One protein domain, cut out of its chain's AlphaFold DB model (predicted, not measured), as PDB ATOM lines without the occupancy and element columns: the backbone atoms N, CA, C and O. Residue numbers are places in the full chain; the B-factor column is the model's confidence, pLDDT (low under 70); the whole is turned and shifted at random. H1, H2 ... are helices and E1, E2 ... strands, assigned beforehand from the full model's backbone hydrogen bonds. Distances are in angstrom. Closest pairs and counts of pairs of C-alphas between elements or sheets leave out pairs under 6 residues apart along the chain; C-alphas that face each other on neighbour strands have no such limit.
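Overview. This is residues 240 to 330 of the 331 residues of an uncharacterized protein of Chloroflexi bacterium HGW-Chloroflexi-9 (UniProt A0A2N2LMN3). A three-stranded antiparallel sheet, E1 E2 E3, is covered on one face by the long helix H2, with H1 packed beside H2: two layers, helices on one face of a sheet. Residues 309 to 330, with no named element, pair briefly with both edge strands. The 91 printed residues, in order H1 H2 E1 E2 E3, are mixed in class, under half in named elements, and compact: radius of gyration of the C-alphas 12.5 A, spans 39 by 29 by 20 A.

Along the chain. E1 is residues 282 to 287, E2 290 to 296, 20.3 A, and E3 302 to 308, ending at C-alpha 308 (220.166, 273.718, 220.976). H2 is residues 259 to 275, 24.3 A; H1, 242 to 249, begins at C-alpha 242 (229.336, 265.641, 212.592).

Arrangement. E1 E2 E3 form a meander, each strand the antiparallel neighbour of the one before; N 284 and O 292, and N 293 and O 306, are 2.8 A apart. H2 is on the sheet, height 9.7 A, along the strands; its closest C-alphas to E2 are Cys 273 and Val 293, 7.4 A. H1 and H2, a helical hairpin, touch, closest C-alphas Pro 242 and Ala 272, 5.0 A. In both, every O i to N i+4 pair is within hydrogen-bond range.

Size, cuts and confidence. The farthest C-alphas, Pro 258 and Asp 299, are 39.9 A apart. The printed part has no cut, no link is long, and no printed residue is under 70 in pLDDT.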
ATOM      1  N   ARG A 240     230.015 260.486 209.978       89.69
ATOM      2  CA  ARG A 240     230.920 260.889 208.889       89.69
ATOM      3  C   ARG A 240     231.075 262.403 208.818       89.69
ATOM      4  O   ARG A 240     232.175 262.887 208.604       89.69
ATOM      5  N   GLU A 241     229.989 263.122 209.072       93.00
ATOM      6  CA  GLU A 241     229.862 264.569 208.925       93.00
ATOM      7  C   GLU A 241     229.195 265.149 210.186       93.00
ATOM      8  O   GLU A 241     228.021 265.524 210.172       93.00
ATOM      9  N   PRO A 242     229.910 265.182 211.329       91.75
ATOM     10  CA  PRO A 242     229.336 265.641 212.592       91.75
ATOM     11  C   PRO A 242     228.916 267.115 212.556       91.75
ATOM     12  O   PRO A 242     227.944 267.463 213.212       91.75
ATOM     13  N   VAL A 243     229.586 267.961 211.763       92.88
ATOM     14  CA  VAL A 243     229.212 269.377 211.592       92.88
ATOM     15  C   VAL A 243     227.873 269.513 210.864       92.88
ATOM     16  O   VAL A 243     226.986 270.184 211.373       92.88
ATOM     17  N   ALA A 244     227.672 268.793 209.754       93.56
ATOM     18  CA  ALA A 244     226.394 268.797 209.034       93.56
ATOM     19  C   ALA A 244     225.238 268.269 209.903       93.56
ATOM     20  O   ALA A 244     224.114 268.761 209.832       93.56
ATOM     21  N   ALA A 245     225.516 267.292 210.775       93.75
ATOM     22  CA  ALA A 245     224.542 266.839 211.762       93.75
ATOM     23  C   ALA A 245     224.193 267.936 212.784       93.75
ATOM     24  O   ALA A 245     223.038 268.026 213.183       93.75
ATOM     25  N   LEU A 246     225.151 268.771 213.205       93.62
ATOM     26  CA  LEU A 246     224.855 269.918 214.068       93.62
ATOM     27  C   LEU A 246     224.042 270.985 213.337       93.62
ATOM     28  O   LEU A 246     223.047 271.438 213.891       93.62
ATOM     29  N   ASP A 247     224.399 271.327 212.099       93.25
ATOM     30  CA  ASP A 247     223.662 272.316 211.296       93.25
ATOM     31  C   ASP A 247     222.186 271.928 211.105       93.25
ATOM     32  O   ASP A 247     221.314 272.791 211.074       93.25
ATOM     33  N   LEU A 248     221.896 270.625 211.038       93.38
ATOM     34  CA  LEU A 248     220.533 270.096 210.978       93.38
ATOM     35  C   LEU A 248     219.790 270.160 212.328       93.38
ATOM     36  O   LEU A 248     218.572 270.318 212.349       93.38
ATOM     37  N   LEU A 249     220.493 269.970 213.449       93.44
ATOM     38  CA  LEU A 249     219.886 269.804 214.777       93.44
ATOM     39  C   LEU A 249     219.749 271.118 215.558       93.44
ATOM     40  O   LEU A 249     218.803 271.261 216.326       93.44
ATOM     41  N   GLU A 250     220.683 272.055 215.395       92.50
ATOM     42  CA  GLU A 250     220.690 273.342 216.109       92.50
ATOM     43  C   GLU A 250     219.440 274.205 215.877       92.50
ATOM     44  O   GLU A 250     218.964 274.796 216.849       92.50
ATOM     45  N   PRO A 251     218.865 274.275 214.657       90.75
ATOM     46  CA  PRO A 251     217.675 275.090 214.417       90.75
ATOM     47  C   PRO A 251     216.404 274.545 215.077       90.75
ATOM     48  O   PRO A 251     215.401 275.254 215.123       90.75
ATOM     49  N   LEU A 252     216.405 273.294 215.551       90.25
ATOM     50  CA  LEU A 252     215.205 272.658 216.084       90.25
ATOM     51  C   LEU A 252     214.816 273.244 217.442       90.25
ATOM     52  O   LEU A 252     215.587 273.214 218.406       90.25
ATOM     53  N   ASP A 253     213.564 273.686 217.537       88.56
ATOM     54  CA  ASP A 253     212.923 273.957 218.815       88.56
ATOM     55  C   ASP A 253     212.471 272.643 219.469       88.56
ATOM     56  O   ASP A 253     211.590 271.939 218.967       88.56
ATOM     57  N   LEU A 254     213.090 272.311 220.604       90.50
ATOM     58  CA  LEU A 254     212.786 271.096 221.358       90.50
ATOM     59  C   LEU A 254     211.628 271.267 222.349       90.50
ATOM     60  O   LEU A 254     211.187 270.276 222.936       90.50
ATOM     61  N   ASP A 255     211.132 272.486 222.555       88.44
ATOM     62  CA  ASP A 255     210.024 272.730 223.473       88.44
ATOM     63  C   ASP A 255     208.730 272.093 222.957       88.44
ATOM     64  O   ASP A 255     208.457 272.087 221.763       88.44
ATOM     65  N   GLY A 256     207.908 271.523 223.837       87.38
ATOM     66  CA  GLY A 256     206.632 270.905 223.443       87.38
ATOM     67  C   GLY A 256     206.743 269.593 222.649       87.38
ATOM     68  O   GLY A 256     205.728 268.936 222.436       87.38
ATOM     69  N   LEU A 257     207.949 269.154 222.267       92.69
ATOM     70  CA  LEU A 257     208.150 267.820 221.704       92.69
ATOM     71  C   LEU A 257     207.929 266.726 222.766       92.69
ATOM     72  O   LEU A 257     208.180 266.958 223.954       92.69
ATOM     73  N   PRO A 258     207.551 265.499 222.355       94.25
ATOM     74  CA  PRO A 258     207.549 264.343 223.244       94.25
ATOM     75  C   PRO A 258     208.906 264.180 223.937       94.25
ATOM     76  O   PRO A 258     209.952 264.214 223.283       94.25
ATOM     77  N   GLU A 259     208.898 263.966 225.256       92.75
ATOM     78  CA  GLU A 259     210.113 263.962 226.085       92.75
ATOM     79  C   GLU A 259     211.181 262.991 225.559       92.75
ATOM     80  O   GLU A 259     212.371 263.310 225.505       92.75
ATOM     81  N   GLU A 260     210.764 261.808 225.103       94.81
ATOM     82  CA  GLU A 260     211.683 260.831 224.526       94.81
ATOM     83  C   GLU A 260     212.356 261.332 223.248       94.81
ATOM     84  O   GLU A 260     213.558 261.122 223.066       94.81
ATOM     85  N   LEU A 261     211.613 262.008 222.369       95.38
ATOM     86  CA  LEU A 261     212.140 262.554 221.122       95.38
ATOM     87  C   LEU A 261     213.130 263.689 221.404       95.38
ATOM     88  O   LEU A 261     214.256 263.653 220.899       95.38
ATOM     89  N   ALA A 262     212.760 264.628 222.279       94.56
ATOM     90  CA  ALA A 262     213.634 265.717 222.715       94.56
ATOM     91  C   ALA A 262     214.935 265.180 223.337       94.56
ATOM     92  O   ALA A 262     216.033 265.627 222.992       94.56
ATOM     93  N   ARG A 263     214.841 264.148 224.188       94.69
ATOM     94  CA  ARG A 263     216.002 263.473 224.785       94.69
ATOM     95  C   ARG A 263     216.906 262.829 223.730       94.69
ATOM     96  O   ARG A 263     218.130 262.927 223.844       94.69
ATOM     97  N   HIS A 264     216.342 262.171 222.717       95.88
ATOM     98  CA  HIS A 264     217.125 261.550 221.646       95.88
ATOM     99  C   HIS A 264     217.826 262.579 220.752       95.88
ATOM    100  O   HIS A 264     219.000 262.385 220.431       95.88
ATOM    101  N   LEU A 265     217.141 263.663 220.380       96.19
ATOM    102  CA  LEU A 265     217.712 264.762 219.595       96.19
ATOM    103  C   LEU A 265     218.843 265.454 220.350       96.19
ATOM    104  O   LEU A 265     219.953 265.570 219.833       96.19
ATOM    105  N   TYR A 266     218.599 265.811 221.610       95.31
ATOM    106  CA  TYR A 266     219.603 266.425 222.471       95.31
ATOM    107  C   TYR A 266     220.833 265.521 222.664       95.31
ATOM    108  O   TYR A 266     221.974 265.976 222.596       95.31
ATOM    109  N   GLY A 267     220.619 264.219 222.880       94.75
ATOM    110  CA  GLY A 267     221.701 263.241 223.005       94.75
ATOM    111  C   GLY A 267     222.528 263.085 221.726       94.75
ATOM    112  O   GLY A 267     223.759 263.006 221.790       94.75
ATOM    113  N   LEU A 268     221.871 263.068 220.562       96.12
ATOM    114  CA  LEU A 268     222.541 263.028 219.264       96.12
ATOM    115  C   LEU A 268     223.363 264.299 219.016       96.12
ATOM    116  O   LEU A 268     224.529 264.183 218.642       96.12
ATOM    117  N   TRP A 269     222.789 265.474 219.284       96.00
ATOM    118  CA  TRP A 269     223.479 266.763 219.215       96.00
ATOM    119  C   TRP A 269     224.748 266.759 220.079       96.00
ATOM    120  O   TRP A 269     225.845 267.003 219.580       96.00
ATOM    121  N   LEU A 270     224.643 266.347 221.348       94.00
ATOM    122  CA  LEU A 270     225.793 266.287 222.256       94.00
ATOM    123  C   LEU A 270     226.867 265.293 221.776       94.00
ATOM    124  O   LEU A 270     228.065 265.548 221.895       94.00
ATOM    125  N   THR A 271     226.444 264.162 221.207       94.38
ATOM    126  CA  THR A 271     227.352 263.156 220.635       94.38
ATOM    127  C   THR A 271     228.080 263.694 219.402       94.38
ATOM    128  O   THR A 271     229.276 263.450 219.248       94.38
ATOM    129  N   ALA A 272     227.391 264.449 218.543       94.00
ATOM    130  CA  ALA A 272     228.001 265.116 217.397       94.00
ATOM    131  C   ALA A 272     229.016 266.182 217.851       94.00
ATOM    132  O   ALA A 272     230.149 266.156 217.376       94.00
ATOM    133  N   CYS A 273     228.681 267.010 218.850       93.31
ATOM    134  CA  CYS A 273     229.606 267.986 219.445       93.31
ATOM    135  C   CYS A 273     230.894 267.336 219.971       93.31
ATOM    136  O   CYS A 273     231.992 267.809 219.683       93.31
ATOM    137  N   ARG A 274     230.781 266.218 220.701       92.19
ATOM    138  CA  ARG A 274     231.948 265.464 221.201       92.19
ATOM    139  C   ARG A 274     232.853 264.969 220.080       92.19
ATOM    140  O   ARG A 274     234.072 264.968 220.214       92.19
ATOM    141  N   ARG A 275     232.258 264.553 218.964       91.38
ATOM    142  CA  ARG A 275     232.981 263.950 217.841       91.38
ATOM    143  C   ARG A 275     233.776 264.957 217.010       91.38
ATOM    144  O   ARG A 275     234.704 264.547 216.323       91.38
ATOM    145  N   ILE A 276     233.447 266.246 217.094       90.00
ATOM    146  CA  ILE A 276     234.209 267.319 216.434       90.00
ATOM    147  C   ILE A 276     235.586 267.514 217.093       90.00
ATOM    148  O   ILE A 276     236.494 268.038 216.457       90.00
ATOM    149  N   GLY A 277     235.786 267.038 218.329       84.12
ATOM    150  CA  GLY A 277     237.100 267.063 218.982       84.12
ATOM    151  C   GLY A 277     237.529 268.458 219.444       84.12
ATOM    152  O   GLY A 277     238.709 268.796 219.387       84.12
ATOM    153  N   LEU A 278     236.573 269.278 219.889       87.56
ATOM    154  CA  LEU A 278     236.826 270.639 220.365       87.56
ATOM    155  C   LEU A 278     237.695 270.629 221.637       87.56
ATOM    156  O   LEU A 278     237.323 270.050 222.662       87.56
ATOM    157  N   LEU A 279     238.849 271.297 221.580       86.31
ATOM    158  CA  LEU A 279     239.785 271.393 222.701       86.31
ATOM    159  C   LEU A 279     239.227 272.286 223.813       86.31
ATOM    160  O   LEU A 279     238.682 273.354 223.549       86.31
ATOM    161  N   ALA A 280     239.388 271.842 225.064       88.81
ATOM    162  CA  ALA A 280     238.928 272.548 226.265       88.81
ATOM    163  C   ALA A 280     237.431 272.929 226.251       88.81
ATOM    164  O   ALA A 280     237.012 273.833 226.975       88.81
ATOM    165  N   ALA A 281     236.621 272.237 225.446       92.44
ATOM    166  CA  ALA A 281     235.209 272.540 225.326       92.44
ATOM    167  C   ALA A 281     234.441 272.203 226.606       92.44
ATOM    168  O   ALA A 281     234.668 271.173 227.256       92.44
ATOM    169  N   VAL A 282     233.479 273.058 226.932       92.88
ATOM    170  CA  VAL A 282     232.547 272.864 228.039       92.88
ATOM    171  C   VAL A 282     231.128 272.743 227.517       92.88
ATOM    172  O   VAL A 282     230.712 273.427 226.587       92.88
ATOM    173  N   HIS A 283     230.369 271.865 228.152       94.25
ATOM    174  CA  HIS A 283     228.941 271.716 227.985       94.25
ATOM    175  C   HIS A 283     228.213 272.479 229.092       94.25
ATOM    176  O   HIS A 283     228.357 272.185 230.280       94.25
ATOM    177  N   TYR A 284     227.408 273.454 228.691       93.25
ATOM    178  CA  TYR A 284     226.478 274.165 229.551       93.25
ATOM    179  C   TYR A 284     225.063 273.620 229.342       93.25
ATOM    180  O   TYR A 284     224.563 273.568 228.217       93.25
ATOM    181  N   ARG A 285     224.400 273.224 230.431       90.44
ATOM    182  CA  ARG A 285     223.008 272.762 230.422       90.44
ATOM    183  C   ARG A 285     222.148 273.758 231.188       90.44
ATOM    184  O   ARG A 285     222.316 273.893 232.396       90.44
ATOM    185  N   ALA A 286     221.216 274.403 230.493       86.44
ATOM    186  CA  ALA A 286     220.288 275.349 231.109       86.44
ATOM    187  C   ALA A 286     219.032 274.648 231.646       86.44
ATOM    188  O   ALA A 286     218.573 274.949 232.743       86.44
ATOM    189  N   ALA A 287     218.488 273.696 230.879       84.88
ATOM    190  CA  ALA A 287     217.280 272.948 231.225       84.88
ATOM    191  C   ALA A 287     217.261 271.567 230.538       84.88
ATOM    192  O   ALA A 287     218.247 271.128 229.933       84.88
ATOM    193  N   HIS A 288     216.154 270.831 230.658       81.50
ATOM    194  CA  HIS A 288     215.927 269.646 229.830       81.50
ATOM    195  C   HIS A 288     215.830 270.061 228.354       81.50
ATOM    196  O   HIS A 288     215.159 271.037 228.049       81.50
ATOM    197  N   GLY A 289     216.542 269.365 227.459       82.56
ATOM    198  CA  GLY A 289     216.537 269.680 226.024       82.56
ATOM    199  C   GLY A 289     217.188 271.016 225.640       82.56
ATOM    200  O   GLY A 289     217.120 271.398 224.483       82.56
ATOM    201  N   ARG A 290     217.835 271.735 226.570       90.12
ATOM    202  CA  ARG A 290     218.423 273.055 226.292       90.12
ATOM    203  C   ARG A 290     219.856 273.145 226.781       90.12
ATOM    204  O   ARG A 290     220.130 272.967 227.977       90.12
ATOM    205  N   GLY A 291     220.775 273.451 225.874       92.12
ATOM    206  CA  GLY A 291     222.193 273.503 226.197       92.12
ATOM    207  C   GLY A 291     223.046 274.145 225.116       92.12
ATOM    208  O   GLY A 291     222.600 274.370 223.995       92.12
ATOM    209  N   ALA A 292     224.287 274.436 225.485       94.62
ATOM    210  CA  ALA A 292     225.298 274.986 224.600       94.62
ATOM    211  C   ALA A 292     226.648 274.308 224.838       94.62
ATOM    212  O   ALA A 292     226.957 273.873 225.950       94.62
ATOM    213  N   VAL A 293     227.454 274.235 223.788       94.88
ATOM    214  CA  VAL A 293     228.864 273.860 223.842       94.88
ATOM    215  C   VAL A 293     229.693 275.099 223.558       94.88
ATOM    216  O   VAL A 293     229.456 275.796 222.570       94.88
ATOM    217  N   LEU A 294     230.652 275.373 224.440       95.19
ATOM    218  CA  LEU A 294     231.497 276.555 224.372       95.19
ATOM    219  C   LEU A 294     232.976 276.183 224.419       95.19
ATOM    220  O   LEU A 294     233.343 275.190 225.046       95.19
ATOM    221  N   ILE A 295     233.816 277.012 223.807       94.31
ATOM    222  CA  ILE A 295     235.282 276.918 223.857       94.31
ATOM    223  C   ILE A 295     235.873 278.200 224.457       94.31
ATOM    224  O   ILE A 295     235.227 279.251 224.390       94.31
ATOM    225  N   PRO A 296     237.070 278.145 225.064       92.88
ATOM    226  CA  PRO A 296     237.750 279.356 225.505       92.88
ATOM    227  C   PRO A 296     238.154 280.210 224.294       92.88
ATOM    228  O   PRO A 296     238.676 279.688 223.311       92.88
ATOM    229  N   ALA A 297     237.919 281.517 224.382       91.19
ATOM    230  CA  ALA A 297     238.384 282.519 223.429       91.19
ATOM    231  C   ALA A 297     239.633 283.244 223.962       91.19
ATOM    232  O   ALA A 297     239.894 283.262 225.168       91.19
ATOM    233  N   ASP A 298     240.378 283.894 223.066       87.75
ATOM    234  CA  ASP A 298     241.653 284.562 223.384       87.75
ATOM    235  C   ASP A 298     241.513 285.719 224.392       87.75
ATOM    236  O   ASP A 298     242.462 286.070 225.090       87.75
ATOM    237  N   ASP A 299     240.319 286.306 224.498       89.25
ATOM    238  CA  ASP A 299     239.990 287.404 225.415       89.25
ATOM    239  C   ASP A 299     239.590 286.924 226.829       89.25
ATOM    240  O   ASP A 299     239.120 287.715 227.654       89.25
ATOM    241  N   GLY A 300     239.751 285.627 227.117       87.06
ATOM    242  CA  GLY A 300     239.380 285.008 228.391       87.06
ATOM    243  C   GLY A 300     237.873 284.788 228.570       87.06
ATOM    244  O   GLY A 300     237.432 284.407 229.661       87.06
ATOM    245  N   ARG A 301     237.064 285.029 227.529       93.31
ATOM    246  CA  ARG A 301     235.633 284.695 227.495       93.31
ATOM    247  C   ARG A 301     235.415 283.307 226.903       93.31
ATOM    248  O   ARG A 301     236.330 282.663 226.406       93.31
ATOM    249  N   TRP A 302     234.176 282.843 226.971       93.06
ATOM    250  CA  TRP A 302     233.742 281.589 226.366       93.06
ATOM    251  C   TRP A 302     232.889 281.872 225.143       93.06
ATOM    252  O   TRP A 302     231.927 282.633 225.233       93.06
ATOM    253  N   GLU A 303     233.230 281.258 224.021       94.62
ATOM    254  CA  GLU A 303     232.533 281.416 222.751       94.62
ATOM    255  C   GLU A 303     231.645 280.204 222.471       94.62
ATOM    256  O   GLU A 303     232.087 279.062 222.604       94.62
ATOM    257  N   VAL A 304     230.384 280.443 222.110       94.56
ATOM    258  CA  VAL A 304     229.437 279.388 221.734       94.56
ATOM    259  C   VAL A 304     229.838 278.807 220.385       94.56
ATOM    260  O   VAL A 304     229.893 279.519 219.387       94.56
ATOM    261  N   VAL A 305     230.058 277.495 220.347       93.31
ATOM    262  CA  VAL A 305     230.323 276.748 219.107       93.31
ATOM    263  C   VAL A 305     229.053 276.103 218.574       93.31
ATOM    264  O   VAL A 305     228.888 275.968 217.369       93.31
ATOM    265  N   SER A 306     228.155 275.702 219.469       93.69
ATOM    266  CA  SER A 306     226.893 275.055 219.122       93.69
ATOM    267  C   SER A 306     225.893 275.232 220.257       93.69
ATOM    268  O   SER A 306     226.278 275.172 221.430       93.69
ATOM    269  N   ALA A 307     224.617 275.428 219.941       93.69
ATOM    270  CA  ALA A 307     223.549 275.503 220.931       93.69
ATOM    271  C   ALA A 307     222.259 274.888 220.394       93.69
ATOM    272  O   ALA A 307     221.978 274.960 219.205       93.69
ATOM    273  N   ILE A 308     221.470 274.303 221.292       92.62
ATOM    274  CA  ILE A 308     220.166 273.718 220.976       92.62
ATOM    275  C   ILE A 308     219.143 274.148 222.029       92.62
ATOM    276  O   ILE A 308     219.442 274.163 223.230       92.62
ATOM    277  N   GLY A 309     217.951 274.552 221.582       84.69
ATOM    278  CA  GLY A 309     216.860 274.997 222.460       84.69
ATOM    279  C   GLY A 309     217.155 276.268 223.277       84.69
ATOM    280  O   GLY A 309     216.462 276.555 224.252       84.69
ATOM    281  N   LEU A 310     218.200 277.031 222.933       86.06
ATOM    282  CA  LEU A 310     218.569 278.281 223.604       86.06
ATOM    283  C   LEU A 310     218.438 279.464 222.646       86.06
ATOM    284  O   LEU A 310     219.372 279.817 221.929       86.06
ATOM    285  N   HIS A 311     217.280 280.121 222.672       73.56
ATOM    286  CA  HIS A 311     217.071 281.334 221.888       73.56
ATOM    287  C   HIS A 311     218.130 282.394 222.244       73.56
ATOM    288  O   HIS A 311     218.382 282.661 223.422       73.56
ATOM    289  N   ARG A 312     218.721 283.026 221.218       80.94
ATOM    290  CA  ARG A 312     219.779 284.061 221.296       80.94
ATOM    291  C   ARG A 312     221.196 283.564 221.614       80.94
ATOM    292  O   ARG A 312     222.108 284.395 221.673       80.94
ATOM    293  N   TRP A 313     221.405 282.263 221.813       89.00
ATOM    294  CA  TRP A 313     222.737 281.661 221.957       89.00
ATOM    295  C   TRP A 313     223.214 281.154 220.598       89.00
ATOM    296  O   TRP A 313     223.146 279.972 220.298       89.00
ATOM    297  N   GLU A 314     223.654 282.080 219.757       86.94
ATOM    298  CA  GLU A 314     224.139 281.781 218.409       86.94
ATOM    299  C   GLU A 314     225.640 281.471 218.414       86.94
ATOM    300  O   GLU A 314     226.372 281.896 219.318       86.94
ATOM    301  N   ARG A 315     226.108 280.750 217.387       89.12
ATOM    302  CA  ARG A 315     227.538 280.486 217.184       89.12
ATOM    303  C   ARG A 315     228.329 281.799 217.144       89.12
ATOM    304  O   ARG A 315     227.882 282.782 216.561       89.12
ATOM    305  N   GLY A 316     229.493 281.823 217.786       89.75
ATOM    306  CA  GLY A 316     230.343 283.013 217.896       89.75
ATOM    307  C   GLY A 316     229.946 283.981 219.017       89.75
ATOM    308  O   GLY A 316     230.694 284.910 219.332       89.75
ATOM    309  N   ARG A 317     228.796 283.784 219.679       91.31
ATOM    310  CA  ARG A 317     228.409 284.630 220.813       91.31
ATOM    311  C   ARG A 317     229.285 284.337 222.030       91.31
ATOM    312  O   ARG A 317     229.530 283.181 222.364       91.31
ATOM    313  N   ARG A 318     229.732 285.395 222.714       92.81
ATOM    314  CA  ARG A 318     230.686 285.301 223.830       92.81
ATOM    315  C   ARG A 318     230.062 285.603 225.184       92.81
ATOM    316  O   ARG A 318     229.293 286.554 225.324       92.81
ATOM    317  N   PHE A 319     230.470 284.844 226.195       90.56
ATOM    318  CA  PHE A 319     229.989 284.949 227.568       90.56
ATOM    319  C   PHE A 319     231.145 285.035 228.563       90.56
ATOM    320  O   PHE A 319     232.193 284.413 228.395       90.56
ATOM    321  N   ALA A 320     230.944 285.809 229.628       88.69
ATOM    322  CA  ALA A 320     231.891 285.860 230.733       88.69
ATOM    323  C   ALA A 320     231.871 284.530 231.517       88.69
ATOM    324  O   ALA A 320     230.790 283.962 231.702       88.69
ATOM    325  N   PRO A 321     233.012 284.045 232.045       83.56
ATOM    326  CA  PRO A 321     233.074 282.786 232.794       83.56
ATOM    327  C   PRO A 321     232.084 282.708 233.967       83.56
ATOM    328  O   PRO A 321     231.529 281.649 234.254       83.56
ATOM    329  N   GLN A 322     231.805 283.840 234.623       82.62
ATOM    330  CA  GLN A 322     230.886 283.914 235.762       82.62
ATOM    331  C   GLN A 322     229.425 283.613 235.383       82.62
ATOM    332  O   GLN A 322     228.647 283.217 236.252       82.62
ATOM    333  N   ALA A 323     229.055 283.781 234.107       79.19
ATOM    334  CA  ALA A 323     227.711 283.512 233.596       79.19
ATOM    335  C   ALA A 323     227.454 282.014 233.335       79.19
ATOM    336  O   ALA A 323     226.305 281.608 233.194       79.19
ATOM    337  N   LEU A 324     228.502 281.183 233.312       82.38
ATOM    338  CA  LEU A 324     228.441 279.760 232.952       82.38
ATOM    339  C   LEU A 324     228.514 278.839 234.176       82.38
ATOM    340  O   LEU A 324     229.172 277.794 234.160       82.38
ATOM    341  N   ARG A 325     227.843 279.214 235.274       80.00
ATOM    342  CA  ARG A 325     227.792 278.364 236.473       80.00
ATOM    343  C   ARG A 325     227.199 276.997 236.128       80.00
ATOM    344  O   ARG A 325     226.107 276.912 235.575       80.00
ATOM    345  N   GLY A 326     227.912 275.936 236.499       81.25
ATOM    346  CA  GLY A 326     227.481 274.555 236.274       81.25
ATOM    347  C   GLY A 326     227.863 273.967 234.913       81.25
ATOM    348  O   GLY A 326     227.489 272.825 234.647       81.25
ATOM    349  N   ALA A 327     228.620 274.693 234.078       88.00
ATOM    350  CA  ALA A 327     229.231 274.117 232.885       88.00
ATOM    351  C   ALA A 327     230.204 272.988 233.263       88.00
ATOM    352  O   ALA A 327     230.926 273.073 234.260       88.00
ATOM    353  N   ARG A 328     230.201 271.909 232.481       90.69
ATOM    354  CA  ARG A 328     231.032 270.718 232.702       90.69
ATOM    355  C   ARG A 328     231.932 270.480 231.496       90.69
ATOM    356  O   ARG A 328     231.544 270.861 230.398       90.69
ATOM    357  N   PRO A 329     233.097 269.836 231.651       90.25
ATOM    358  CA  PRO A 329     233.890 269.412 230.500       90.25
ATOM    359  C   PRO A 329     233.046 268.579 229.524       90.25
ATOM    360  O   PRO A 329     232.257 267.740 229.963       90.25
ATOM    361  N   LEU A 330     233.202 268.813 228.218       88.25
ATOM    362  CA  LEU A 330     232.433 268.126 227.168       88.25
ATOM    363  C   LEU A 330     232.785 266.628 227.022       88.25
ATOM    364  O   LEU A 330     232.040 265.916 226.350       88.25
TER     365      LEU A 330